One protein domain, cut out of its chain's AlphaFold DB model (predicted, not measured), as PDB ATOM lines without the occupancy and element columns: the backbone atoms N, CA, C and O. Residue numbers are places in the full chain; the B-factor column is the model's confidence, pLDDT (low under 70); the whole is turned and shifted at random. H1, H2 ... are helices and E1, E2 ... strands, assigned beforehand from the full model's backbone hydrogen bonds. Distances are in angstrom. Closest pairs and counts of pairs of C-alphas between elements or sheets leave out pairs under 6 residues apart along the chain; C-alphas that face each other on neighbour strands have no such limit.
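Overview. This is residues 35 to 241 of the 332 residues of an uncharacterized protein of Saprospiraceae bacterium (UniProt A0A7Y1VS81). A small, strongly twisted sheet of three parallel strands, E3, E4 and E5, forms the middle, between two pairs of helices: H3 with H1 beyond it near the E3 edge, and H5 with H6 beyond it near the E5 edge. The hairpin of E1 and E2 comes close to E3, and of the long loop after E1 residues 83 to 88 stick out. The printed part has 207 residues, with six named helices and five named strands in the order H1 H2 E1 E2 H3 E3 E4 H4 E5 H5 H6; the class is mixed, helices and strands, though under half of the residues are in named elements. The larger sheet runs E3 E4 E5, and E1 and E2 make an antiparallel sheet of two. The whole is compact and rounded, with a radius of gyration of the C-alphas of 18.3 A and spans of 46 by 42 by 39 A.

Arrangement. Start at H1, residues 35 to 50, which touches H3, residues 98 to 115, the closest C-alphas being those of Glu 45 and Ala 114 at 5.5 A. H3 touches H1 with its residues 107 to 115 alone; the two run the same way at a steep tilt of 37 degrees, only just past shallow. Next comes H2, residues 66 to 69, which only just touches H3, with 3 pairs of C-alphas within 8 A, the closest those of Asn 69 and Ala 100 at 6.5 A. Strands E1, residues 70 to 75, and E2, residues 92 to 96, form a hairpin; look for N 71 and O 95 within hydrogen-bond range at 2.8 A. Ala 95 of E2 and Ser 129 of E3, residues 124 to 130, have the closest C-alphas of these two strands, 4.5 A apart. H3 only grazes the sheet of E3, E4 and E5, with its residues 101 to 112. E4, residues 144 to 148, is the inner strand, parallel to E3, with N 128 and O 146 at 2.9 A. E5, residues 165 to 169, is parallel to E4, with N 166 and O 145 at 2.8 A. E4, H4 and E5 make a strand-helix-strand unit, two parallel neighbour strands with a helix between, and its crossover is right-handed. H4, residues 153 to 156, only grazes the sheet with its residues 154 to 156, and H5, residues 177 to 188, only grazes it with its residues 183 to 188. H5 touches H6, residues 221 to 234, at a shallow tilt of 20 degrees, the same way, with the C-alphas of Asp 177 and Leu 223 closest at 5.5 A. H6 is apart from E5. In H1, H3, H5 and H6 every O i to N i+4 pair is within hydrogen-bond range, and H2 and H4 are too short for such a pair.

Along the chain. Find C-alpha 35 at (8.405, 34.126, 23.313); from there H1 runs 22.7 A to C-alpha 50. H2 covers 4.8 A, E1 14.0 A and E2 13.0 A. H3, the longest helix, begins at C-alpha 98, at (20.924, 24.863, 35.926), and covers 25.8 A. E3 covers 18.6 A, E4 13.0 A, H4 4.8 A, E5 12.3 A and H5 16.6 A. H6 covers 20.4 A and ends at C-alpha 234, at (50.435, 48.406, 39.726).

Size, cuts and confidence. The C-alphas of Lys 83 and Gly 119 are the two farthest apart, 55.3 A. The printed part has no cut. The links H1 to H2, E1 to E2, E3 to E4 and H5 to H6 are long, the last with 32 residues. Look for low confidence at residue 82 and residues 84 to 87, under 70; the mean pLDDT of the printed part is 94.6.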
ATOM      1  N   LYS A  35       8.752  32.774  23.788       95.38
ATOM      2  CA  LYS A  35       8.405  34.126  23.313       95.38
ATOM      3  C   LYS A  35       9.310  35.172  23.971       95.38
ATOM      4  O   LYS A  35       9.859  36.014  23.267       95.38
ATOM      5  N   VAL A  36       9.518  35.079  25.287       96.25
ATOM      6  CA  VAL A  36      10.457  35.941  26.027       96.25
ATOM      7  C   VAL A  36      11.881  35.762  25.508       96.25
ATOM      8  O   VAL A  36      12.524  36.748  25.149       96.25
ATOM      9  N   LEU A  37      12.340  34.512  25.384       97.19
ATOM     10  CA  LEU A  37      13.680  34.200  24.889       97.19
ATOM     11  C   LEU A  37      13.924  34.792  23.495       97.19
ATOM     12  O   LEU A  37      14.994  35.331  23.231       97.19
ATOM     13  N   ARG A  38      12.925  34.751  22.603       96.75
ATOM     14  CA  ARG A  38      13.018  35.385  21.281       96.75
ATOM     15  C   ARG A  38      13.318  36.882  21.389       96.75
ATOM     16  O   ARG A  38      14.198  37.356  20.678       96.75
ATOM     17  N   TYR A  39      12.614  37.620  22.249       96.06
ATOM     18  CA  TYR A  39      12.851  39.057  22.423       96.06
ATOM     19  C   TYR A  39      14.207  39.353  23.071       96.06
ATOM     20  O   TYR A  39      14.900  40.267  22.631       96.06
ATOM     21  N   GLN A  40      14.628  38.551  24.054       97.31
ATOM     22  CA  GLN A  40      15.961  38.664  24.656       97.31
ATOM     23  C   GLN A  40      17.063  38.463  23.605       97.31
ATOM     24  O   GLN A  40      17.983  39.273  23.513       97.31
ATOM     25  N   LYS A  41      16.936  37.443  22.748       98.56
ATOM     26  CA  LYS A  41      17.880  37.193  21.648       98.56
ATOM     27  C   LYS A  41      17.910  38.338  20.636       98.56
ATOM     28  O   LYS A  41      18.992  38.774  20.262       98.56
ATOM     29  N   GLN A  42      16.750  38.875  20.254       98.25
ATOM     30  CA  GLN A  42      16.671  40.042  19.368       98.25
ATOM     31  C   GLN A  42      17.350  41.278  19.967       98.25
ATOM     32  O   GLN A  42      18.012  42.020  19.242       98.25
ATOM     33  N   LEU A  43      17.211  41.500  21.278       97.75
ATOM     34  CA  LEU A  43      17.906  42.585  21.967       97.75
ATOM     35  C   LEU A  43      19.424  42.378  21.929       97.75
ATOM     36  O   LEU A  43      20.141  43.307  21.577       97.75
ATOM     37  N   ILE A  44      19.908  41.171  22.229       98.25
ATOM     38  CA  ILE A  44      21.342  40.845  22.175       98.25
ATOM     39  C   ILE A  44      21.908  41.034  20.771       98.25
ATOM     40  O   ILE A  44      22.946  41.668  20.613       98.25
ATOM     41  N   GLU A  45      21.223  40.516  19.750       98.62
ATOM     42  CA  GLU A  45      21.628  40.679  18.351       98.62
ATOM     43  C   GLU A  45      21.696  42.160  17.974       98.62
ATOM     44  O   GLU A  45      22.676  42.600  17.373       98.62
ATOM     45  N   LYS A  46      20.689  42.948  18.374       98.56
ATOM     46  CA  LYS A  46      20.681  44.391  18.137       98.56
ATOM     47  C   LYS A  46      21.846  45.081  18.844       98.56
ATOM     48  O   LYS A  46      22.543  45.851  18.200       98.56
ATOM     49  N   LEU A  47      22.086  44.806  20.126       98.12
ATOM     50  CA  LEU A  47      23.196  45.405  20.876       98.12
ATOM     51  C   LEU A  47      24.551  45.065  20.243       98.12
ATOM     52  O   LEU A  47      25.366  45.961  20.055       98.12
ATOM     53  N   ALA A  48      24.763  43.806  19.849       97.94
ATOM     54  CA  ALA A  48      25.994  43.375  19.193       97.94
ATOM     55  C   ALA A  48      26.241  44.103  17.860       97.94
ATOM     56  O   ALA A  48      27.385  44.415  17.544       97.94
ATOM     57  N   ILE A  49      25.183  44.368  17.083       98.31
ATOM     58  CA  ILE A  49      25.268  45.065  15.791       98.31
ATOM     59  C   ILE A  49      25.483  46.567  15.984       98.31
ATOM     60  O   ILE A  49      26.426  47.124  15.431       98.31
ATOM     61  N   GLU A  50      24.613  47.215  16.757       98.31
ATOM     62  CA  GLU A  50      24.575  48.679  16.882       98.31
ATOM     63  C   GLU A  50      25.786  49.226  17.637       98.31
ATOM     64  O   GLU A  50      26.221  50.340  17.382       98.31
ATOM     65  N   LEU A  51      26.347  48.445  18.561       98.06
ATOM     66  CA  LEU A  51      27.510  48.862  19.339       98.06
ATOM     67  C   LEU A  51      28.828  48.347  18.752       98.06
ATOM     68  O   LEU A  51      29.882  48.596  19.333       98.06
ATOM     69  N   ASN A  52      28.804  47.665  17.594       98.25
ATOM     70  CA  ASN A  52      30.007  47.045  17.038       98.25
ATOM     71  C   ASN A  52      31.098  48.052  16.671       98.25
ATOM     72  O   ASN A  52      32.258  47.680  16.575       98.25
ATOM     73  N   GLU A  53      30.743  49.309  16.413       97.75
ATOM     74  CA  GLU A  53      31.714  50.321  16.009       97.75
ATOM     75  C   GLU A  53      32.585  50.850  17.164       97.75
ATOM     76  O   GLU A  53      33.597  51.496  16.896       97.75
ATOM     77  N   TYR A  54      32.268  50.552  18.429       98.06
ATOM     78  CA  TYR A  54      32.928  51.151  19.595       98.06
ATOM     79  C   TYR A  54      33.937  50.212  20.271       98.06
ATOM     80  O   TYR A  54      33.563  49.226  20.885       98.06
ATOM     81  N   ASP A  55      35.226  50.575  20.270       97.06
ATOM     82  CA  ASP A  55      36.293  49.740  20.864       97.06
ATOM     83  C   ASP A  55      36.263  49.661  22.401       97.06
ATOM     84  O   ASP A  55      36.913  48.810  22.999       97.06
ATOM     85  N   HIS A  56      35.548  50.576  23.056       96.44
ATOM     86  CA  HIS A  56      35.582  50.783  24.506       96.44
ATOM     87  C   HIS A  56      34.394  50.132  25.229       96.44
ATOM     88  O   HIS A  56      33.964  50.615  26.276       96.44
ATOM     89  N   ILE A  57      33.848  49.055  24.659       96.38
ATOM     90  CA  ILE A  57      32.706  48.321  25.205       96.38
ATOM     91  C   ILE A  57      33.094  46.858  25.418       96.38
ATOM     92  O   ILE A  57      33.648  46.201  24.539       96.38
ATOM     93  N   PHE A  58      32.738  46.327  26.582       97.31
ATOM     94  CA  PHE A  58      32.540  44.896  26.775       97.31
ATOM     95  C   PHE A  58      31.109  44.666  27.256       97.31
ATOM     96  O   PHE A  58      30.454  45.581  27.756       97.31
ATOM     97  N   PHE A  59      30.616  43.447  27.084       98.25
ATOM     98  CA  PHE A  59      29.255  43.078  27.458       98.25
ATOM     99  C   PHE A  59      29.276  42.164  28.669       98.25
ATOM    100  O   PHE A  59      30.134  41.295  28.760       98.25
ATOM    101  N   GLU A  60      28.297  42.293  29.553       97.69
ATOM    102  CA  GLU A  60      28.013  41.312  30.595       97.69
ATOM    103  C   GLU A  60      26.625  40.722  30.348       97.69
ATOM    104  O   GLU A  60      25.673  41.444  30.055       97.69
ATOM    105  N   LEU A  61      26.499  39.397  30.442       97.25
ATOM    106  CA  LEU A  61      25.233  38.720  30.154       97.25
ATOM    107  C   LEU A  61      24.096  39.108  31.106       97.25
ATOM    108  O   LEU A  61      22.951  39.220  30.673       97.25
ATOM    109  N   CYS A  62      24.384  39.189  32.408       96.19
ATOM    110  CA  CYS A  62      23.373  39.389  33.441       96.19
ATOM    111  C   CYS A  62      24.023  39.712  34.787       96.19
ATOM    112  O   CYS A  62      24.848  38.932  35.263       96.19
ATOM    113  N   ASN A  63      23.520  40.758  35.437       96.00
ATOM    114  CA  ASN A  63      23.786  41.064  36.837       96.00
ATOM    115  C   ASN A  63      23.133  40.012  37.752       96.00
ATOM    116  O   ASN A  63      21.952  39.708  37.579       96.00
ATOM    117  N   GLU A  64      23.881  39.469  38.715       94.81
ATOM    118  CA  GLU A  64      23.412  38.561  39.776       94.81
ATOM    119  C   GLU A  64      22.406  37.478  39.319       94.81
ATOM    120  O   GLU A  64      21.260  37.428  39.784       94.81
ATOM    121  N   PRO A  65      22.794  36.539  38.437       95.00
ATOM    122  CA  PRO A  65      21.871  35.536  37.896       95.00
ATOM    123  C   PRO A  65      21.297  34.574  38.960       95.00
ATOM    124  O   PRO A  65      20.322  33.865  38.702       95.00
ATOM    125  N   TRP A  66      21.858  34.552  40.174       94.19
ATOM    126  CA  TRP A  66      21.321  33.816  41.323       94.19
ATOM    127  C   TRP A  66      20.181  34.535  42.058       94.19
ATOM    128  O   TRP A  66      19.509  33.904  42.872       94.19
ATOM    129  N   ALA A  67      19.930  35.822  41.797       90.75
ATOM    130  CA  ALA A  67      18.978  36.623  42.572       90.75
ATOM    131  C   ALA A  67      17.531  36.096  42.515       90.75
ATOM    132  O   ALA A  67      16.758  36.304  43.454       90.75
ATOM    133  N   ASP A  68      17.169  35.420  41.421       89.31
ATOM    134  CA  ASP A  68      15.857  34.787  41.232       89.31
ATOM    135  C   ASP A  68      15.935  33.257  41.126       89.31
ATOM    136  O   ASP A  68      14.952  32.573  41.400       89.31
ATOM    137  N   ASN A  69      17.106  32.728  40.760       91.81
ATOM    138  CA  ASN A  69      17.345  31.321  40.438       91.81
ATOM    139  C   ASN A  69      18.643  30.809  41.076       91.81
ATOM    140  O   ASN A  69      19.479  30.198  40.413       91.81
ATOM    141  N   GLY A  70      18.846  31.099  42.359       93.75
ATOM    142  CA  GLY A  70      20.073  30.773  43.080       93.75
ATOM    143  C   GLY A  70      20.150  29.328  43.568       93.75
ATOM    144  O   GLY A  70      19.146  28.698  43.899       93.75
ATOM    145  N   THR A  71      21.371  28.813  43.663       95.06
ATOM    146  CA  THR A  71      21.698  27.591  44.397       95.06
ATOM    147  C   THR A  71      22.948  27.829  45.234       95.06
ATOM    148  O   THR A  71      23.898  28.457  44.763       95.06
ATOM    149  N   HIS A  72      22.945  27.364  46.481       95.00
ATOM    150  CA  HIS A  72      24.117  27.464  47.345       95.00
ATOM    151  C   HIS A  72      25.203  26.503  46.862       95.00
ATOM    152  O   HIS A  72      24.960  25.304  46.718       95.00
ATOM    153  N   THR A  73      26.399  27.029  46.617       93.50
ATOM    154  CA  THR A  73      27.534  26.278  46.068       93.50
ATOM    155  C   THR A  73      28.558  25.931  47.137       93.50
ATOM    156  O   THR A  73      29.094  24.824  47.139       93.50
ATOM    157  N   GLN A  74      28.812  26.842  48.076       92.62
ATOM    158  CA  GLN A  74      29.811  26.644  49.120       92.62
ATOM    159  C   GLN A  74      29.401  27.325  50.423       92.62
ATOM    160  O   GLN A  74      28.992  28.481  50.431       92.62
ATOM    161  N   PHE A  75      29.569  26.619  51.541       91.25
ATOM    162  CA  PHE A  75      29.464  27.219  52.868       91.25
ATOM    163  C   PHE A  75      30.736  28.016  53.178       91.25
ATOM    164  O   PHE A  75      31.839  27.469  53.126       91.25
ATOM    165  N   LEU A  76      30.591  29.303  53.483       89.81
ATOM    166  CA  LEU A  76      31.704  30.249  53.628       89.81
ATOM    167  C   LEU A  76      32.113  30.492  55.082       89.81
ATOM    168  O   LEU A  76      33.228  30.943  55.356       89.81
ATOM    169  N   HIS A  77      31.228  30.203  56.034       85.25
ATOM    170  CA  HIS A  77      31.484  30.513  57.431       85.25
ATOM    171  C   HIS A  77      32.437  29.491  58.072       85.25
ATOM    172  O   HIS A  77      32.212  28.286  58.006       85.25
ATOM    173  N   LYS A  78      33.498  29.963  58.740       78.19
ATOM    174  CA  LYS A  78      34.500  29.085  59.385       78.19
ATOM    175  C   LYS A  78      34.181  28.750  60.848       78.19
ATOM    176  O   LYS A  78      34.706  27.776  61.375       78.19
ATOM    177  N   THR A  79      33.368  29.567  61.523       72.62
ATOM    178  CA  THR A  79      33.084  29.437  62.967       72.62
ATOM    179  C   THR A  79      31.587  29.616  63.286       72.62
ATOM    180  O   THR A  79      30.759  28.917  62.710       72.62
ATOM    181  N   LEU A  80      31.209  30.541  64.176       71.62
ATOM    182  CA  LEU A  80      29.843  30.746  64.668       71.62
ATOM    183  C   LEU A  80      28.930  31.443  63.647       71.62
ATOM    184  O   LEU A  80      29.115  32.624  63.374       71.62
ATOM    185  N   ILE A  81      27.890  30.752  63.176       77.69
ATOM    186  CA  ILE A  81      26.841  31.357  62.342       77.69
ATOM    187  C   ILE A  81      26.156  32.488  63.133       77.69
ATOM    188  O   ILE A  81      25.681  32.237  64.250       77.69
ATOM    189  N   PRO A  82      26.087  33.722  62.597       69.88
ATOM    190  CA  PRO A  82      25.390  34.817  63.254       69.88
ATOM    191  C   PRO A  82      23.933  34.439  63.536       69.88
ATOM    192  O   PRO A  82      23.237  33.945  62.659       69.88
ATOM    193  N   LYS A  83      23.440  34.731  64.745       70.25
ATOM    194  CA  LYS A  83      22.018  34.543  65.099       70.25
ATOM    195  C   LYS A  83      21.076  35.537  64.401       70.25
ATOM    196  O   LYS A  83      19.879  35.502  64.644       70.25
ATOM    197  N   ASN A  84      21.623  36.476  63.630       69.94
ATOM    198  CA  ASN A  84      20.846  37.465  62.899       69.94
ATOM    199  C   ASN A  84      20.491  36.901  61.520       69.94
ATOM    200  O   ASN A  84      21.367  36.789  60.661       69.94
ATOM    201  N   ASP A  85      19.210  36.599  61.317       61.66
ATOM    202  CA  ASP A  85      18.681  36.020  60.078       61.66
ATOM    203  C   ASP A  85      18.999  36.878  58.836       61.66
ATOM    204  O   ASP A  85      19.177  36.344  57.740       61.66
ATOM    205  N   ASN A  86      19.199  38.195  58.999       66.44
ATOM    206  CA  ASN A  86      19.531  39.107  57.896       66.44
ATOM    207  C   ASN A  86      20.965  38.958  57.359       66.44
ATOM    208  O   ASN A  86      21.283  39.513  56.310       66.44
ATOM    209  N   LEU A  87      21.837  38.215  58.049       69.50
ATOM    210  CA  LEU A  87      23.193  37.901  57.579       69.50
ATOM    211  C   LEU A  87      23.307  36.482  57.003       69.50
ATOM    212  O   LEU A  87      24.389  36.071  56.583       69.50
ATOM    213  N   GLY A  88      22.198  35.738  56.947       74.69
ATOM    214  CA  GLY A  88      22.167  34.345  56.495       74.69
ATOM    215  C   GLY A  88      22.560  34.133  55.029       74.69
ATOM    216  O   GLY A  88      22.838  33.007  54.631       74.69
ATOM    217  N   TRP A  89      22.631  35.187  54.216       80.88
ATOM    218  CA  TRP A  89      23.101  35.074  52.835       80.88
ATOM    219  C   TRP A  89      24.630  35.195  52.705       80.88
ATOM    220  O   TRP A  89      25.199  34.619  51.785       80.88
ATOM    221  N   PHE A  90      25.318  35.850  53.652       84.62
ATOM    222  CA  PHE A  90      26.787  35.976  53.659       84.62
ATOM    223  C   PHE A  90      27.512  34.673  54.026       84.62
ATOM    224  O   PHE A  90      28.720  34.552  53.845       84.62
ATOM    225  N   ILE A  91      26.795  33.688  54.571       89.25
ATOM    226  CA  ILE A  91      27.374  32.393  54.957       89.25
ATOM    227  C   ILE A  91      27.432  31.396  53.792       89.25
ATOM    228  O   ILE A  91      28.013  30.323  53.956       89.25
ATOM    229  N   TRP A  92      26.871  31.743  52.628       92.12
ATOM    230  CA  TRP A  92      26.862  30.905  51.434       92.12
ATOM    231  C   TRP A  92      27.358  31.667  50.206       92.12
ATOM    232  O   TRP A  92      26.845  32.734  49.870       92.12
ATOM    233  N   ALA A  93      28.276  31.048  49.469       95.44
ATOM    234  CA  ALA A  93      28.414  31.334  48.054       95.44
ATOM    235  C   ALA A  93      27.195  30.759  47.329       95.44
ATOM    236  O   ALA A  93      26.719  29.660  47.637       95.44
ATOM    237  N   THR A  94      26.673  31.523  46.388       95.94
ATOM    238  CA  THR A  94      25.450  31.253  45.651       95.94
ATOM    239  C   THR A  94      25.696  31.582  44.190       95.94
ATOM    240  O   THR A  94      26.179  32.660  43.854       95.94
ATOM    241  N   ALA A  95      25.336  30.640  43.329       96.81
ATOM    242  CA  ALA A  95      25.451  30.763  41.885       96.81
ATOM    243  C   ALA A  95      24.095  30.536  41.223       96.81
ATOM    244  O   ALA A  95      23.140  30.071  41.851       96.81
ATOM    245  N   ALA A  96      24.013  30.832  39.932       96.56
ATOM    246  CA  ALA A  96      22.850  30.491  39.128       96.56
ATOM    247  C   ALA A  96      22.601  28.968  39.110       96.56
ATOM    248  O   ALA A  96      23.536  28.159  39.023       96.56
ATOM    249  N   ASN A  97      21.331  28.567  39.164       96.50
ATOM    250  CA  ASN A  97      20.904  27.182  38.992       96.50
ATOM    251  C   ASN A  97      21.071  26.719  37.527       96.50
ATOM    252  O   ASN A  97      21.498  27.472  36.650       96.50
ATOM    253  N   ALA A  98      20.744  25.453  37.253       96.81
ATOM    254  CA  ALA A  98      20.924  24.863  35.926       96.81
ATOM    255  C   ALA A  98      20.097  25.556  34.823       96.81
ATOM    256  O   ALA A  98      20.612  25.737  33.719       96.81
ATOM    257  N   ASP A  99      18.865  25.980  35.121       97.56
ATOM    258  CA  ASP A  99      17.975  26.639  34.155       97.56
ATOM    259  C   ASP A  99      18.529  28.009  33.738       97.56
ATOM    260  O   ASP A  99      18.618  28.315  32.546       97.56
ATOM    261  N   ALA A 100      18.967  28.812  34.713       97.25
ATOM    262  CA  ALA A 100      19.578  30.114  34.461       97.25
ATOM    263  C   ALA A 100      20.944  29.981  33.762       97.25
ATOM    264  O   ALA A 100      21.232  30.720  32.822       97.25
ATOM    265  N   LYS A 101      21.760  28.980  34.125       97.44
ATOM    266  CA  LYS A 101      23.025  28.680  33.426       97.44
ATOM    267  C   LYS A 101      22.802  28.250  31.969       97.44
ATOM    268  O   LYS A 101      23.599  28.598  31.096       97.44
ATOM    269  N   ALA A 102      21.739  27.495  31.682       98.25
ATOM    270  CA  ALA A 102      21.375  27.121  30.314       98.25
ATOM    271  C   ALA A 102      20.935  28.342  29.491       98.25
ATOM    272  O   ALA A 102      21.326  28.477  28.333       98.25
ATOM    273  N   TRP A 103      20.190  29.257  30.111       98.56
ATOM    274  CA  TRP A 103      19.824  30.537  29.514       98.56
ATOM    275  C   TRP A 103      21.045  31.420  29.221       98.56
ATOM    276  O   TRP A 103      21.215  31.834  28.077       98.56
ATOM    277  N   GLN A 104      21.961  31.612  30.180       98.44
ATOM    278  CA  GLN A 104      23.202  32.374  29.959       98.44
ATOM    279  C   GLN A 104      24.016  31.817  28.778       98.44
ATOM    280  O   GLN A 104      24.493  32.581  27.941       98.44
ATOM    281  N   ARG A 105      24.120  30.485  28.659       98.56
ATOM    282  CA  ARG A 105      24.790  29.813  27.531       98.56
ATOM    283  C   ARG A 105      24.146  30.147  26.181       98.56
ATOM    284  O   ARG A 105      24.860  30.431  25.223       98.56
ATOM    285  N   GLU A 106      22.819  30.104  26.100       98.75
ATOM    286  CA  GLU A 106      22.079  30.432  24.873       98.75
ATOM    287  C   GLU A 106      22.271  31.903  24.474       98.75
ATOM    288  O   GLU A 106      22.473  32.216  23.297       98.75
ATOM    289  N   LEU A 107      22.262  32.812  25.451       98.75
ATOM    290  CA  LEU A 107      22.496  34.236  25.219       98.75
ATOM    291  C   LEU A 107      23.934  34.522  24.769       98.75
ATOM    292  O   LEU A 107      24.133  35.266  23.809       98.75
ATOM    293  N   ALA A 108      24.927  33.871  25.381       98.81
ATOM    294  CA  ALA A 108      26.325  33.976  24.969       98.81
ATOM    295  C   ALA A 108      26.530  33.507  23.524       98.81
ATOM    296  O   ALA A 108      27.142  34.206  22.716       98.81
ATOM    297  N   ALA A 109      25.967  32.347  23.171       98.81
ATOM    298  CA  ALA A 109      26.023  31.828  21.808       98.81
ATOM    299  C   ALA A 109      25.330  32.774  20.814       98.81
ATOM    300  O   ALA A 109      25.838  33.002  19.717       98.81
ATOM    301  N   THR A 110      24.196  33.363  21.201       98.81
ATOM    302  CA  THR A 110      23.482  34.355  20.386       98.81
ATOM    303  C   THR A 110      24.352  35.582  20.113       98.81
ATOM    304  O   THR A 110      24.504  35.965  18.953       98.81
ATOM    305  N   PHE A 111      24.988  36.141  21.150       98.69
ATOM    306  CA  PHE A 111      25.909  37.270  21.012       98.69
ATOM    307  C   PHE A 111      27.059  36.938  20.053       98.69
ATOM    308  O   PHE A 111      27.284  37.657  19.080       98.69
ATOM    309  N   ARG A 112      27.738  35.800  20.258       98.56
ATOM    310  CA  ARG A 112      28.857  35.382  19.401       98.56
ATOM    311  C   ARG A 112      28.446  35.144  17.957       98.56
ATOM    312  O   ARG A 112      29.174  35.539  17.054       98.56
ATOM    313  N   ASN A 113      27.279  34.553  17.720       98.50
ATOM    314  CA  ASN A 113      26.768  34.334  16.368       98.50
ATOM    315  C   ASN A 113      26.439  35.649  15.647       98.50
ATOM    316  O   ASN A 113      26.689  35.760  14.442       98.50
ATOM    317  N   ALA A 114      25.888  36.630  16.364       98.19
ATOM    318  CA  ALA A 114      25.622  37.958  15.823       98.19
ATOM    319  C   ALA A 114      26.934  38.678  15.486       98.19
ATOM    320  O   ALA A 114      27.134  39.126  14.356       98.19
ATOM    321  N   GLU A 115      27.861  38.706  16.441       97.75
ATOM    322  CA  GLU A 115      29.133  39.404  16.315       97.75
ATOM    323  C   GLU A 115      30.086  38.734  15.317       97.75
ATOM    324  O   GLU A 115      30.889  39.418  14.688       97.75
ATOM    325  N   ALA A 116      29.994  37.416  15.093       97.69
ATOM    326  CA  ALA A 116      30.873  36.668  14.186       97.69
ATOM    327  C   ALA A 116      30.968  37.292  12.784       97.69
ATOM    328  O   ALA A 116      32.047  37.294  12.190       97.69
ATOM    329  N   LYS A 117      29.871  37.884  12.298       94.50
ATOM    330  CA  LYS A 117      29.761  38.504  10.967       94.50
ATOM    331  C   LYS A 117      30.232  39.961  10.914       94.50
ATOM    332  O   LYS A 117      30.224  40.551   9.838       94.50
ATOM    333  N   LEU A 118      30.600  40.540  12.053       97.69
ATOM    334  CA  LEU A 118      30.945  41.952  12.194       97.69
ATOM    335  C   LEU A 118      32.462  42.164  12.278       97.69
ATOM    336  O   LEU A 118      33.221  41.224  12.535       97.69
ATOM    337  N   GLY A 119      32.903  43.401  12.037       97.44
ATOM    338  CA  GLY A 119      34.322  43.746  11.945       97.44
ATOM    339  C   GLY A 119      35.046  43.700  13.289       97.44
ATOM    340  O   GLY A 119      36.147  43.156  13.362       97.44
ATOM    341  N   LYS A 120      34.425  44.223  14.353       97.75
ATOM    342  CA  LYS A 120      35.008  44.227  15.702       97.75
ATOM    343  C   LYS A 120      34.499  43.057  16.532       97.75
ATOM    344  O   LYS A 120      33.372  42.600  16.324       97.75
ATOM    345  N   LYS A 121      35.335  42.580  17.455       97.81
ATOM    346  CA  LYS A 121      35.004  41.544  18.441       97.81
ATOM    347  C   LYS A 121      35.176  42.129  19.837       97.81
ATOM    348  O   LYS A 121      36.246  42.657  20.128       97.81
ATOM    349  N   HIS A 122      34.156  42.014  20.671       98.44
ATOM    350  CA  HIS A 122      34.153  42.540  22.031       98.44
ATOM    351  C   HIS A 122      34.280  41.408  23.046       98.44
ATOM    352  O   HIS A 122      33.964  40.242  22.777       98.44
ATOM    353  N   LEU A 123      34.747  41.771  24.238       98.38
ATOM    354  CA  LEU A 123      34.798  40.849  25.361       98.38
ATOM    355  C   LEU A 123      33.384  40.598  25.891       98.38
ATOM    356  O   LEU A 123      32.559  41.516  25.953       98.38
ATOM    357  N   LEU A 124      33.120  39.353  26.285       98.69
ATOM    358  CA  LEU A 124      31.865  38.959  26.920       98.69
ATOM    359  C   LEU A 124      32.134  38.407  28.321       98.69
ATOM    360  O   LEU A 124      32.849  37.418  28.482       98.69
ATOM    361  N   ALA A 125      31.540  39.033  29.325       98.62
ATOM    362  CA  ALA A 125      31.613  38.668  30.723       98.62
ATOM    363  C   ALA A 125      30.398  37.837  31.155       98.62
ATOM    364  O   ALA A 125      29.276  38.006  30.661       98.62
ATOM    365  N   GLN A 126      30.625  36.951  32.119       98.62
ATOM    366  CA  GLN A 126      29.567  36.249  32.837       98.62
ATOM    367  C   GLN A 126      29.788  36.398  34.335       98.62
ATOM    368  O   GLN A 126      30.873  36.109  34.834       98.62
ATOM    369  N   ASN A 127      28.728  36.772  35.041       98.12
ATOM    370  CA  ASN A 127      28.662  36.728  36.490       98.12
ATOM    371  C   ASN A 127      28.394  35.306  36.986       98.12
ATOM    372  O   ASN A 127      27.401  34.683  36.586       98.12
ATOM    373  N   TYR A 128      29.291  34.784  37.821       97.94
ATOM    374  CA  TYR A 128      29.253  33.393  38.271       97.94
ATOM    375  C   TYR A 128      28.639  33.233  39.659       97.94
ATOM    376  O   TYR A 128      27.702  32.443  39.818       97.94
ATOM    377  N   SER A 129      29.130  33.982  40.646       97.31
ATOM    378  CA  SER A 129      28.673  33.868  42.030       97.31
ATOM    379  C   SER A 129      28.949  35.128  42.846       97.31
ATOM    380  O   SER A 129      29.803  35.951  42.500       97.31
ATOM    381  N   ASN A 130      28.293  35.220  44.002       96.12
ATOM    382  CA  ASN A 130      28.782  36.073  45.079       96.12
ATOM    383  C   ASN A 130      30.013  35.446  45.773       96.12
ATOM    384  O   ASN A 130      30.192  34.223  45.783       96.12
ATOM    385  N   PHE A 131      30.845  36.297  46.372       96.31
ATOM    386  CA  PHE A 131      32.058  35.997  47.138       96.31
ATOM    387  C   PHE A 131      33.117  35.193  46.373       96.31
ATOM    388  O   PHE A 131      34.115  35.742  45.915       96.31
ATOM    389  N   LYS A 132      32.940  33.878  46.258       95.50
ATOM    390  CA  LYS A 132      33.864  32.981  45.568       95.50
ATOM    391  C   LYS A 132      33.154  31.712  45.114       95.50
ATOM    392  O   LYS A 132      32.261  31.217  45.793       95.50
ATOM    393  N   GLU A 133      33.631  31.133  44.025       94.94
ATOM    394  CA  GLU A 133      33.279  29.783  43.593       94.94
ATOM    395  C   GLU A 133      34.481  29.181  42.865       94.94
ATOM    396  O   GLU A 133      35.158  29.877  42.109       94.94
ATOM    397  N   ASN A 134      34.749  27.893  43.078       95.12
ATOM    398  CA  ASN A 134      35.693  27.149  42.251       95.12
ATOM    399  C   ASN A 134      34.947  26.639  41.013       95.12
ATOM    400  O   ASN A 134      34.131  25.714  41.099       95.12
ATOM    401  N   LEU A 135      35.174  27.290  39.873       96.56
ATOM    402  CA  LEU A 135      34.418  27.020  38.663       96.56
ATOM    403  C   LEU A 135      34.812  25.665  38.086       96.56
ATOM    404  O   LEU A 135      35.949  25.434  37.687       96.56
ATOM    405  N   THR A 136      33.826  24.783  37.956       94.75
ATOM    406  CA  THR A 136      34.006  23.463  37.330       94.75
ATOM    407  C   THR A 136      33.959  23.521  35.805       94.75
ATOM    408  O   THR A 136      34.394  22.587  35.129       94.75
ATOM    409  N   LYS A 137      33.407  24.603  35.244       95.69
ATOM    410  CA  LYS A 137      33.275  24.817  33.805       95.69
ATOM    411  C   LYS A 137      33.143  26.303  33.494       95.69
ATOM    412  O   LYS A 137      32.279  26.968  34.059       95.69
ATOM    413  N   VAL A 138      33.904  26.757  32.506       97.94
ATOM    414  CA  VAL A 138      33.737  28.059  31.852       97.94
ATOM    415  C   VAL A 138      33.228  27.820  30.431       97.94
ATOM    416  O   VAL A 138      33.713  26.930  29.728       97.94
ATOM    417  N   ASP A 139      32.197  28.554  30.015       98.06
ATOM    418  CA  ASP A 139      31.713  28.479  28.635       98.06
ATOM    419  C   ASP A 139      32.747  29.107  27.679       98.06
ATOM    420  O   ASP A 139      33.227  30.205  27.958       98.06
ATOM    421  N   PRO A 140      33.112  28.459  26.554       97.88
ATOM    422  CA  PRO A 140      34.143  28.980  25.653       97.88
ATOM    423  C   PRO A 140      33.793  30.338  25.030       97.88
ATOM    424  O   PRO A 140      34.695  31.028  24.561       97.88
ATOM    425  N   ASN A 141      32.513  30.727  25.033       98.50
ATOM    426  CA  ASN A 141      32.066  32.029  24.543       98.50
ATOM    427  C   ASN A 141      32.317  33.178  25.533       98.50
ATOM    428  O   ASN A 141      32.069  34.327  25.166       98.50
ATOM    429  N   ILE A 142      32.769  32.892  26.756       98.62
ATOM    430  CA  ILE A 142      33.006  33.877  27.817       98.62
ATOM    431  C   ILE A 142      34.492  34.196  27.917       98.62
ATOM    432  O   ILE A 142      35.334  33.296  27.944       98.62
ATOM    433  N   ASP A 143      34.792  35.487  28.011       98.56
ATOM    434  CA  ASP A 143      36.146  36.005  28.158       98.56
ATOM    435  C   ASP A 143      36.468  36.454  29.576       98.56
ATOM    436  O   ASP A 143      37.591  36.230  30.009       98.56
ATOM    437  N   ILE A 144      35.513  37.055  30.293       98.69
ATOM    438  CA  ILE A 144      35.732  37.621  31.633       98.69
ATOM    439  C   ILE A 144      34.870  36.878  32.660       98.69
ATOM    440  O   ILE A 144      33.677  36.645  32.444       98.69
ATOM    441  N   LEU A 145      35.486  36.498  33.778       98.75
ATOM    442  CA  LEU A 145      34.839  35.802  34.888       98.75
ATOM    443  C   LEU A 145      34.493  36.818  35.985       98.75
ATOM    444  O   LEU A 145      35.369  37.213  36.753       98.75
ATOM    445  N   ASN A 146      33.233  37.251  36.044       98.62
ATOM    446  CA  ASN A 146      32.761  38.223  37.033       98.62
ATOM    447  C   ASN A 146      32.321  37.525  38.328       98.62
ATOM    448  O   ASN A 146      31.639  36.493  38.301       98.62
ATOM    449  N   PHE A 147      32.680  38.136  39.456       98.44
ATOM    450  CA  PHE A 147      32.247  37.772  40.803       98.44
ATOM    451  C   PHE A 147      31.795  39.022  41.562       98.44
ATOM    452  O   PHE A 147      32.420  40.080  41.462       98.44
ATOM    453  N   HIS A 148      30.724  38.896  42.344       97.44
ATOM    454  CA  HIS A 148      30.183  39.993  43.157       97.44
ATOM    455  C   HIS A 148      30.605  39.841  44.610       97.44
ATOM    456  O   HIS A 148      30.678  38.727  45.126       97.44
ATOM    457  N   TYR A 149      30.883  40.950  45.289       95.62
ATOM    458  CA  TYR A 149      31.404  40.974  46.663       95.62
ATOM    459  C   TYR A 149      32.631  40.057  46.804       95.62
ATOM    460  O   TYR A 149      32.790  39.342  47.796       95.62
ATOM    461  N   ALA A 150      33.446  40.019  45.748       97.06
ATOM    462  CA  ALA A 150      34.411  38.974  45.489       97.06
ATOM    463  C   ALA A 150      35.502  38.915  46.560       97.06
ATOM    464  O   ALA A 150      36.043  39.924  47.014       97.06
ATOM    465  N   TRP A 151      35.849  37.697  46.950       96.44
ATOM    466  CA  TRP A 151      37.010  37.442  47.788       96.44
ATOM    467  C   TRP A 151      38.227  37.170  46.905       96.44
ATOM    468  O   TRP A 151      38.062  36.662  45.790       96.44
ATOM    469  N   PRO A 152      39.450  37.445  47.384       96.94
ATOM    470  CA  PRO A 152      40.668  37.181  46.621       96.94
ATOM    471  C   PRO A 152      40.785  35.729  46.133       96.94
ATOM    472  O   PRO A 152      41.340  35.472  45.067       96.94
ATOM    473  N   GLU A 153      40.197  34.770  46.854       96.44
ATOM    474  CA  GLU A 153      40.206  33.367  46.450       96.44
ATOM    475  C   GLU A 153      39.416  33.079  45.168       96.44
ATOM    476  O   GLU A 153      39.688  32.076  44.515       96.44
ATOM    477  N   SER A 154      38.480  33.944  44.765       97.44
ATOM    478  CA  SER A 154      37.851  33.830  43.439       97.44
ATOM    479  C   SER A 154      38.883  33.929  42.309       97.44
ATOM    480  O   SER A 154      38.692  33.308  41.265       97.44
ATOM    481  N   VAL A 155      40.012  34.614  42.539       97.50
ATOM    482  CA  VAL A 155      41.155  34.624  41.625       97.50
ATOM    483  C   VAL A 155      41.940  33.324  41.746       97.50
ATOM    484  O   VAL A 155      42.083  32.600  40.763       97.50
ATOM    485  N   SER A 156      42.424  32.983  42.948       94.69
ATOM    486  CA  SER A 156      43.312  31.822  43.127       94.69
ATOM    487  C   SER A 156      42.668  30.495  42.730       94.69
ATOM    488  O   SER A 156      43.343  29.633  42.173       94.69
ATOM    489  N   ASP A 157      41.369  30.338  42.985       95.94
ATOM    490  CA  ASP A 157      40.628  29.113  42.682       95.94
ATOM    491  C   ASP A 157      40.391  28.938  41.172       95.94
ATOM    492  O   ASP A 157      40.162  27.820  40.715       95.94
ATOM    493  N   ASN A 158      40.477  30.023  40.393       97.75
ATOM    494  CA  ASN A 158      40.111  30.055  38.976       97.75
ATOM    495  C   ASN A 158      41.246  30.507  38.046       97.75
ATOM    496  O   ASN A 158      41.057  30.521  36.832       97.75
ATOM    497  N   TYR A 159      42.431  30.824  38.572       95.06
ATOM    498  CA  TYR A 159      43.562  31.344  37.792       95.06
ATOM    499  C   TYR A 159      43.966  30.412  36.632       95.06
ATOM    500  O   TYR A 159      44.353  30.860  35.554       95.06
ATOM    501  N   ALA A 160      43.787  29.097  36.813       95.38
ATOM    502  CA  ALA A 160      44.061  28.082  35.796       95.38
ATOM    503  C   ALA A 160      43.168  28.177  34.543       95.38
ATOM    504  O   ALA A 160      43.517  27.607  33.510       95.38
ATOM    505  N   TRP A 161      42.041  28.897  34.600       97.19
ATOM    506  CA  TRP A 161      41.193  29.125  33.428       97.19
ATOM    507  C   TRP A 161      41.843  30.039  32.385       97.19
ATOM    508  O   TRP A 161      41.373  30.059  31.249       97.19
ATOM    509  N   ASN A 162      42.923  30.751  32.739       95.38
ATOM    510  CA  ASN A 162      43.633  31.673  31.851       95.38
ATOM    511  C   ASN A 162      42.683  32.706  31.212       95.38
ATOM    512  O   ASN A 162      42.668  32.919  29.999       95.38
ATOM    513  N   ARG A 163      41.828  33.292  32.055       97.19
ATOM    514  CA  ARG A 163      40.849  34.327  31.711       97.19
ATOM    515  C   ARG A 163      40.945  35.471  32.728       97.19
ATOM    516  O   ARG A 163      41.226  35.187  33.892       97.19
ATOM    517  N   PRO A 164      40.684  36.728  32.328       97.50
ATOM    518  CA  PRO A 164      40.460  37.829  33.262       97.50
ATOM    519  C   PRO A 164      39.407  37.478  34.327       97.50
ATOM    520  O   PRO A 164      38.318  37.006  33.994       97.50
ATOM    521  N   ILE A 165      39.734  37.715  35.599       98.38
ATOM    522  CA  ILE A 165      38.850  37.502  36.754       98.38
ATOM    523  C   ILE A 165      38.555  38.862  37.382       98.38
ATOM    524  O   ILE A 165      39.471  39.596  37.759       98.38
ATOM    525  N   ASN A 166      37.275  39.202  37.471       98.25
ATOM    526  CA  ASN A 166      36.788  40.541  37.768       98.25
ATOM    527  C   ASN A 166      35.991  40.567  39.079       98.25
ATOM    528  O   ASN A 166      35.063  39.776  39.267       98.25
ATOM    529  N   PHE A 167      36.342  41.505  39.960       98.38
ATOM    530  CA  PHE A 167      35.521  41.901  41.096       98.38
ATOM    531  C   PHE A 167      34.560  42.982  40.613       98.38
ATOM    532  O   PHE A 167      34.853  44.173  40.689       98.38
ATOM    533  N   ASP A 168      33.421  42.532  40.103       97.50
ATOM    534  CA  ASP A 168      32.548  43.347  39.262       97.50
ATOM    535  C   ASP A 168      31.548  44.209  40.041       97.50
ATOM    536  O   ASP A 168      31.054  45.210  39.529       97.50
ATOM    537  N   GLU A 169      31.296  43.873  41.303       96.38
ATOM    538  CA  GLU A 169      30.421  44.660  42.172       96.38
ATOM    539  C   GLU A 169      30.873  44.543  43.630       96.38
ATOM    540  O   GLU A 169      30.721  43.488  44.245       96.38
ATOM    541  N   SER A 170      31.434  45.610  44.207       94.62
ATOM    542  CA  SER A 170      31.631  45.728  45.661       94.62
ATOM    543  C   SER A 170      30.316  46.055  46.384       94.62
ATOM    544  O   SER A 170      29.301  46.336  45.763       94.62
ATOM    545  N   GLY A 171      30.310  46.057  47.715       90.69
ATOM    546  CA  GLY A 171      29.187  46.582  48.495       90.69
ATOM    547  C   GLY A 171      28.766  45.666  49.630       90.69
ATOM    548  O   GLY A 171      29.419  44.667  49.932       90.69
ATOM    549  N   PHE A 172      27.671  46.045  50.285       90.06
ATOM    550  CA  PHE A 172      27.059  45.338  51.414       90.06
ATOM    551  C   PHE A 172      28.032  45.089  52.580       90.06
ATOM    552  O   PHE A 172      27.845  44.177  53.383       90.06
ATOM    553  N   ALA A 173      29.061  45.936  52.695       90.06
ATOM    554  CA  ALA A 173      30.135  45.844  53.683       90.06
ATOM    555  C   ALA A 173      30.312  47.158  54.476       90.06
ATOM    556  O   ALA A 173      31.395  47.464  54.982       90.06
ATOM    557  N   GLY A 174      29.226  47.935  54.591       90.19
ATOM    558  CA  GLY A 174      29.206  49.266  55.205       90.19
ATOM    559  C   GLY A 174      29.722  50.362  54.269       90.19
ATOM    560  O   GLY A 174      30.083  50.093  53.129       90.19
ATOM    561  N   SER A 175      29.775  51.606  54.743       91.75
ATOM    562  CA  SER A 175      30.130  52.771  53.915       91.75
ATOM    563  C   SER A 175      31.596  53.216  54.028       91.75
ATOM    564  O   SER A 175      32.009  54.172  53.380       91.75
ATOM    565  N   ALA A 176      32.410  52.546  54.847       93.88
ATOM    566  CA  ALA A 176      33.775  52.985  55.120       93.88
ATOM    567  C   ALA A 176      34.727  52.739  53.935       93.88
ATOM    568  O   ALA A 176      34.963  51.591  53.559       93.88
ATOM    569  N   ASP A 177      35.392  53.796  53.450       95.50
ATOM    570  CA  ASP A 177      36.427  53.732  52.399       95.50
ATOM    571  C   ASP A 177      37.482  52.646  52.648       95.50
ATOM    572  O   ASP A 177      37.934  51.970  51.727       95.50
ATOM    573  N   THR A 178      37.882  52.462  53.912       95.62
ATOM    574  CA  THR A 178      38.913  51.482  54.282       95.62
ATOM    575  C   THR A 178      38.528  50.063  53.869       95.62
ATOM    576  O   THR A 178      39.402  49.324  53.425       95.62
ATOM    577  N   THR A 179      37.246  49.698  53.952       95.62
ATOM    578  CA  THR A 179      36.760  48.372  53.551       95.62
ATOM    579  C   THR A 179      37.018  48.126  52.066       95.62
ATOM    580  O   THR A 179      37.631  47.127  51.693       95.62
ATOM    581  N   TYR A 180      36.604  49.068  51.220       97.12
ATOM    582  CA  TYR A 180      36.711  48.950  49.765       97.12
ATOM    583  C   TYR A 180      38.148  49.084  49.274       97.12
ATOM    584  O   TYR A 180      38.554  48.378  48.355       97.12
ATOM    585  N   LEU A 181      38.957  49.914  49.938       97.88
ATOM    586  CA  LEU A 181      40.390  49.983  49.677       97.88
ATOM    587  C   LEU A 181      41.068  48.630  49.933       97.88
ATOM    588  O   LEU A 181      41.852  48.170  49.106       97.88
ATOM    589  N   GLN A 182      40.769  47.979  51.060       97.62
ATOM    590  CA  GLN A 182      41.336  46.667  51.392       97.62
ATOM    591  C   GLN A 182      40.906  45.590  50.399       97.62
ATOM    592  O   GLN A 182      41.743  44.811  49.948       97.62
ATOM    593  N   GLN A 183      39.627  45.582  50.023       97.88
ATOM    594  CA  GLN A 183      39.088  44.686  49.002       97.88
ATOM    595  C   GLN A 183      39.799  44.866  47.654       97.88
ATOM    596  O   GLN A 183      40.272  43.884  47.087       97.88
ATOM    597  N   ALA A 184      39.947  46.109  47.186       98.44
ATOM    598  CA  ALA A 184      40.615  46.418  45.924       98.44
ATOM    599  C   ALA A 184      42.072  45.939  45.911       98.44
ATOM    600  O   ALA A 184      42.489  45.225  44.999       98.44
ATOM    601  N   TRP A 185      42.840  46.286  46.949       98.62
ATOM    602  CA  TRP A 185      44.239  45.873  47.057       98.62
ATOM    603  C   TRP A 185      44.382  44.356  47.152       98.62
ATOM    604  O   TRP A 185      45.178  43.784  46.415       98.62
ATOM    605  N   ALA A 186      43.612  43.691  48.015       98.12
ATOM    606  CA  ALA A 186      43.686  42.240  48.170       98.12
ATOM    607  C   ALA A 186      43.323  41.501  46.870       98.12
ATOM    608  O   ALA A 186      43.991  40.533  46.503       98.12
ATOM    609  N   PHE A 187      42.305  41.976  46.149       98.44
ATOM    610  CA  PHE A 187      41.844  41.359  44.910       98.44
ATOM    611  C   PHE A 187      42.840  41.536  43.757       98.44
ATOM    612  O   PHE A 187      43.282  40.545  43.172       98.44
ATOM    613  N   ILE A 188      43.263  42.775  43.473       98.19
ATOM    614  CA  ILE A 188      44.236  43.056  42.404       98.19
ATOM    615  C   ILE A 188      45.567  42.356  42.691       98.19
ATOM    616  O   ILE A 188      46.134  41.712  41.813       98.19
ATOM    617  N   MET A 189      46.037  42.377  43.942       98.00
ATOM    618  CA  MET A 189      47.305  41.740  44.321       98.00
ATOM    619  C   MET A 189      47.250  40.211  44.375       98.00
ATOM    620  O   MET A 189      48.290  39.565  44.501       98.00
ATOM    621  N   SER A 190      46.056  39.631  44.257       97.12
ATOM    622  CA  SER A 190      45.864  38.193  44.047       97.12
ATOM    623  C   SER A 190      45.841  37.804  42.570       97.12
ATOM    624  O   SER A 190      45.723  36.618  42.274       97.12
ATOM    625  N   GLY A 191      45.987  38.774  41.657       96.56
ATOM    626  CA  GLY A 191      45.955  38.595  40.204       96.56
ATOM    627  C   GLY A 191      44.611  38.922  39.553       96.56
ATOM    628  O   GLY A 191      44.378  38.524  38.415       96.56
ATOM    629  N   GLY A 192      43.707  39.589  40.276       97.31
ATOM    630  CA  GLY A 192      42.455  40.080  39.712       97.31
ATOM    631  C   GLY A 192      42.706  41.142  38.642       97.31
ATOM    632  O   GLY A 192      43.605  41.969  38.781       97.31
ATOM    633  N   SER A 193      41.910  41.134  37.573       95.50
ATOM    634  CA  SER A 193      42.116  42.021  36.422       95.50
ATOM    635  C   SER A 193      41.358  43.343  36.520       95.50
ATOM    636  O   SER A 193      41.772  44.331  35.922       95.50
ATOM    637  N   ILE A 194      40.218  43.356  37.215       95.19
ATOM    638  CA  ILE A 194      39.308  44.505  37.308       95.19
ATOM    639  C   ILE A 194      38.736  44.560  38.733       95.19
ATOM    640  O   ILE A 194      38.444  43.521  39.328       95.19
ATOM    641  N   PHE A 195      38.600  45.775  39.269       97.38
ATOM    642  CA  PHE A 195      37.879  46.070  40.505       97.38
ATOM    643  C   PHE A 195      36.859  47.176  40.239       97.38
ATOM    644  O   PHE A 195      37.229  48.266  39.798       97.38
ATOM    645  N   ASN A 196      35.593  46.899  40.530       95.81
ATOM    646  CA  ASN A 196      34.481  47.817  40.361       95.81
ATOM    647  C   ASN A 196      33.799  48.065  41.716       95.81
ATOM    648  O   ASN A 196      33.438  47.138  42.443       95.81
ATOM    649  N   ASN A 197      33.668  49.345  42.071       94.94
ATOM    650  CA  ASN A 197      33.143  49.770  43.358       94.94
ATOM    651  C   ASN A 197      31.774  50.426  43.206       94.94
ATOM    652  O   ASN A 197      31.649  51.405  42.470       94.94
ATOM    653  N   LEU A 198      30.796  49.979  43.992       93.25
ATOM    654  CA  LEU A 198      29.527  50.688  44.116       93.25
ATOM    655  C   LEU A 198      29.713  51.991  44.899       93.25
ATOM    656  O   LEU A 198      29.617  52.026  46.126       93.25
ATOM    657  N   ASP A 199      29.975  53.068  44.168       94.06
ATOM    658  CA  ASP A 199      30.122  54.406  44.720       94.06
ATOM    659  C   ASP A 199      28.763  55.114  44.805       94.06
ATOM    660  O   ASP A 199      28.277  55.716  43.846       94.06
ATOM    661  N   TYR A 200      28.155  55.045  45.986       93.44
ATOM    662  CA  TYR A 200      26.859  55.662  46.260       93.44
ATOM    663  C   TYR A 200      26.925  57.175  46.515       93.44
ATOM    664  O   TYR A 200      25.881  57.785  46.747       93.44
ATOM    665  N   SER A 201      28.102  57.806  46.419       94.44
ATOM    666  CA  SER A 201      28.222  59.268  46.554       94.44
ATOM    667  C   SER A 201      27.606  60.045  45.383       94.44
ATOM    668  O   SER A 201      27.407  61.256  45.489       94.44
ATOM    669  N   PHE A 202      27.278  59.357  44.283       94.69
ATOM    670  CA  PHE A 202      26.600  59.914  43.116       94.69
ATOM    671  C   PHE A 202      25.091  59.665  43.177       94.69
ATOM    672  O   PHE A 202      24.624  58.527  43.112       94.69
ATOM    673  N   TYR A 203      24.310  60.738  43.236       93.31
ATOM    674  CA  TYR A 203      22.852  60.700  43.106       93.31
ATOM    675  C   TYR A 203      22.326  62.058  42.628       93.31
ATOM    676  O   TYR A 203      23.090  63.010  42.490       93.31
ATOM    677  N   VAL A 204      21.022  62.152  42.345       95.31
ATOM    678  CA  VAL A 204      20.394  63.404  41.886       95.31
ATOM    679  C   VAL A 204      20.609  64.513  42.923       95.31
ATOM    680  O   VAL A 204      20.142  64.394  44.054       95.31
ATOM    681  N   GLY A 205      21.291  65.591  42.533       95.50
ATOM    682  CA  GLY A 205      21.717  66.685  43.413       95.50
ATOM    683  C   GLY A 205      23.108  66.515  44.042       95.50
ATOM    684  O   GLY A 205      23.524  67.359  44.834       95.50
ATOM    685  N   SER A 206      23.825  65.436  43.730       95.50
ATOM    686  CA  SER A 206      25.214  65.166  44.137       95.50
ATOM    687  C   SER A 206      25.972  64.454  43.010       95.50
ATOM    688  O   SER A 206      26.648  63.448  43.208       95.50
ATOM    689  N   GLU A 207      25.841  64.965  41.786       95.69
ATOM    690  CA  GLU A 207      26.437  64.392  40.573       95.69
ATOM    691  C   GLU A 207      27.973  64.495  40.531       95.69
ATOM    692  O   GLU A 207      28.611  63.884  39.676       95.69
ATOM    693  N   ASP A 208      28.582  65.253  41.445       94.25
ATOM    694  CA  ASP A 208      30.035  65.385  41.590       94.25
ATOM    695  C   ASP A 208      30.664  64.307  42.499       94.25
ATOM    696  O   ASP A 208      31.887  64.278  42.681       94.25
ATOM    697  N   GLY A 209      29.845  63.408  43.058       93.56
ATOM    698  CA  GLY A 209      30.306  62.319  43.914       93.56
ATOM    699  C   GLY A 209      30.783  62.790  45.288       93.56
ATOM    700  O   GLY A 209      31.692  62.183  45.863       93.56
ATOM    701  N   THR A 210      30.251  63.909  45.789       93.81
ATOM    702  CA  THR A 210      30.506  64.410  47.153       93.81
ATOM    703  C   THR A 210      29.368  64.112  48.129       93.81
ATOM    704  O   THR A 210      29.496  64.406  49.319       93.81
ATOM    705  N   GLY A 211      28.272  63.523  47.640       92.19
ATOM    706  CA  GLY A 211      27.091  63.223  48.434       92.19
ATOM    707  C   GLY A 211      27.346  62.148  49.490       92.19
ATOM    708  O   GLY A 211      28.106  61.206  49.273       92.19
ATOM    709  N   ASP A 212      26.661  62.285  50.622       90.06
ATOM    710  CA  ASP A 212      26.555  61.259  51.661       90.06
ATOM    711  C   ASP A 212      25.128  60.692  51.643       90.06
ATOM    712  O   ASP A 212      24.165  61.445  51.461       90.06
ATOM    713  N   ASN A 213      24.985  59.374  51.762       87.38
ATOM    714  CA  ASN A 213      23.691  58.699  51.803       87.38
ATOM    715  C   ASN A 213      23.749  57.373  52.577       87.38
ATOM    716  O   ASN A 213      24.792  56.745  52.746       87.38
ATOM    717  N   GLU A 214      22.582  56.925  53.042       89.31
ATOM    718  CA  GLU A 214      22.435  55.592  53.619       89.31
ATOM    719  C   GLU A 214      22.270  54.563  52.495       89.31
ATOM    720  O   GLU A 214      21.195  54.413  51.913       89.31
ATOM    721  N   ALA A 215      23.355  53.859  52.186       88.44
ATOM    722  CA  ALA A 215      23.420  52.868  51.121       88.44
ATOM    723  C   ALA A 215      24.071  51.560  51.607       88.44
ATOM    724  O   ALA A 215      24.787  51.552  52.613       88.44
ATOM    725  N   PRO A 216      23.855  50.427  50.909       86.94
ATOM    726  CA  PRO A 216      24.530  49.176  51.250       86.94
ATOM    727  C   PRO A 216      26.037  49.221  50.954       86.94
ATOM    728  O   PRO A 216      26.778  48.393  51.479       86.94
ATOM    729  N   GLY A 217      26.490  50.153  50.111       89.38
ATOM    730  CA  GLY A 217      27.888  50.348  49.742       89.38
ATOM    731  C   GLY A 217      28.489  51.641  50.289       89.38
ATOM    732  O   GLY A 217      27.898  52.324  51.122       89.38
ATOM    733  N   GLY A 218      29.672  51.990  49.791       88.44
ATOM    734  CA  GLY A 218      30.336  53.243  50.119       88.44
ATOM    735  C   GLY A 218      31.216  53.733  48.982       88.44
ATOM    736  O   GLY A 218      31.601  52.987  48.082       88.44
ATOM    737  N   GLY A 219      31.550  55.009  49.040       92.56
ATOM    738  CA  GLY A 219      32.440  55.645  48.093       92.56
ATOM    739  C   GLY A 219      32.596  57.112  48.435       92.56
ATOM    740  O   GLY A 219      31.749  57.717  49.090       92.56
ATOM    741  N   SER A 220      33.738  57.668  48.061       94.94
ATOM    742  CA  SER A 220      34.070  59.047  48.368       94.94
ATOM    743  C   SER A 220      35.144  59.549  47.413       94.94
ATOM    744  O   SER A 220      35.909  58.773  46.828       94.94
ATOM    745  N   THR A 221      35.285  60.871  47.320       95.25
ATOM    746  CA  THR A 221      36.415  61.493  46.615       95.25
ATOM    747  C   THR A 221      37.755  60.970  47.128       95.25
ATOM    748  O   THR A 221      38.682  60.759  46.345       95.25
ATOM    749  N   ARG A 222      37.865  60.713  48.437       95.94
ATOM    750  CA  ARG A 222      39.081  60.165  49.039       95.94
ATOM    751  C   ARG A 222      39.342  58.739  48.557       95.94
ATOM    752  O   ARG A 222      40.467  58.469  48.143       95.94
ATOM    753  N   LEU A 223      38.341  57.858  48.565       96.88
ATOM    754  CA  LEU A 223      38.500  56.487  48.079       96.88
ATOM    755  C   LEU A 223      38.931  56.474  46.613       96.88
ATOM    756  O   LEU A 223      39.876  55.773  46.267       96.88
ATOM    757  N   ARG A 224      38.324  57.305  45.759       96.94
ATOM    758  CA  ARG A 224      38.714  57.411  44.342       96.94
ATOM    759  C   ARG A 224      40.191  57.792  44.175       96.94
ATOM    760  O   ARG A 224      40.885  57.202  43.351       96.94
ATOM    761  N   MET A 225      40.712  58.699  45.006       97.31
ATOM    762  CA  MET A 225      42.146  59.032  45.019       97.31
ATOM    763  C   MET A 225      43.026  57.871  45.510       97.31
ATOM    764  O   MET A 225      44.118  57.660  44.981       97.31
ATOM    765  N   GLN A 226      42.561  57.093  46.487       98.25
ATOM    766  CA  GLN A 226      43.274  55.906  46.971       98.25
ATOM    767  C   GLN A 226      43.289  54.773  45.928       98.25
ATOM    768  O   GLN A 226      44.318  54.129  45.735       98.25
ATOM    769  N   LEU A 227      42.187  54.564  45.200       98.25
ATOM    770  CA  LEU A 227      42.115  53.613  44.084       98.25
ATOM    771  C   LEU A 227      42.988  54.060  42.907       98.25
ATOM    772  O   LEU A 227      43.652  53.229  42.289       98.25
ATOM    773  N   LYS A 228      43.074  55.371  42.642       97.88
ATOM    774  CA  LYS A 228      44.058  55.904  41.694       97.88
ATOM    775  C   LYS A 228      45.486  55.541  42.106       97.88
ATOM    776  O   LYS A 228      46.283  55.181  41.247       97.88
ATOM    777  N   PHE A 229      45.819  55.597  43.395       98.62
ATOM    778  CA  PHE A 229      47.142  55.169  43.846       98.62
ATOM    779  C   PHE A 229      47.383  53.668  43.620       98.62
ATOM    780  O   PHE A 229      48.464  53.311  43.164       98.62
ATOM    781  N   LEU A 230      46.397  52.797  43.870       98.62
ATOM    782  CA  LEU A 230      46.493  51.372  43.512       98.62
ATOM    783  C   LEU A 230      46.772  51.193  42.011       98.62
ATOM    784  O   LEU A 230      47.712  50.488  41.644       98.62
ATOM    785  N   HIS A 231      46.010  51.881  41.159       97.88
ATOM    786  CA  HIS A 231      46.225  51.885  39.714       97.88
ATOM    787  C   HIS A 231      47.650  52.338  39.349       97.88
ATOM    788  O   HIS A 231      48.351  51.666  38.596       97.88
ATOM    789  N   ASP A 232      48.114  53.460  39.893       98.00
ATOM    790  CA  ASP A 232      49.445  53.988  39.586       98.00
ATOM    791  C   ASP A 232      50.560  53.091  40.137       98.00
ATOM    792  O   ASP A 232      51.629  53.008  39.542       98.00
ATOM    793  N   PHE A 233      50.339  52.426  41.274       98.38
ATOM    794  CA  PHE A 233      51.287  51.483  41.854       98.38
ATOM    795  C   PHE A 233      51.453  50.248  40.973       98.38
ATOM    796  O   PHE A 233      52.588  49.876  40.677       98.38
ATOM    797  N   ILE A 234      50.354  49.630  40.528       97.06
ATOM    798  CA  ILE A 234      50.435  48.406  39.726       97.06
ATOM    799  C   ILE A 234      51.029  48.665  38.333       97.06
ATOM    800  O   ILE A 234      51.807  47.857  37.839       97.06
ATOM    801  N   ASN A 235      50.780  49.846  37.759       95.69
ATOM    802  CA  ASN A 235      51.359  50.276  36.478       95.69
ATOM    803  C   ASN A 235      52.856  50.653  36.554       95.69
ATOM    804  O   ASN A 235      53.434  51.081  35.558       95.69
ATOM    805  N   ARG A 236      53.510  50.510  37.716       95.12
ATOM    806  CA  ARG A 236      54.984  50.569  37.818       95.12
ATOM    807  C   ARG A 236      55.655  49.288  37.333       95.12
ATOM    808  O   ARG A 236      56.866  49.285  37.130       95.12
ATOM    809  N   PHE A 237      54.882  48.218  37.207       95.81
ATOM    810  CA  PHE A 237      55.317  46.914  36.741       95.81
ATOM    811  C   PHE A 237      54.771  46.664  35.336       95.81
ATOM    812  O   PHE A 237      53.802  47.298  34.915       95.81
ATOM    813  N   ASP A 238      55.339  45.679  34.645       93.75
ATOM    814  CA  ASP A 238      54.643  45.057  33.525       93.75
ATOM    815  C   ASP A 238      53.532  44.158  34.085       93.75
ATOM    816  O   ASP A 238      53.744  42.988  34.400       93.75
ATOM    817  N   PHE A 239      52.357  44.749  34.325       91.81
ATOM    818  CA  PHE A 239      51.263  44.084  35.037       91.81
ATOM    819  C   PHE A 239      50.813  42.783  34.362       91.81
ATOM    820  O   PHE A 239      50.410  41.852  35.054       91.81
ATOM    821  N   VAL A 240      50.919  42.693  33.034       90.69
ATOM    822  CA  VAL A 240      50.528  41.491  32.282       90.69
ATOM    823  C   VAL A 240      51.503  40.333  32.530       90.69
ATOM    824  O   VAL A 240      51.095  39.175  32.510       90.69
ATOM    825  N   GLU A 241      52.765  40.640  32.830       94.12
ATOM    826  CA  GLU A 241      53.813  39.659  33.133       94.12
ATOM    827  C   GLU A 241      53.898  39.307  34.633       94.12
ATOM    828  O   GLU A 241      54.634  38.396  35.029       94.12
TER     829      GLU A 241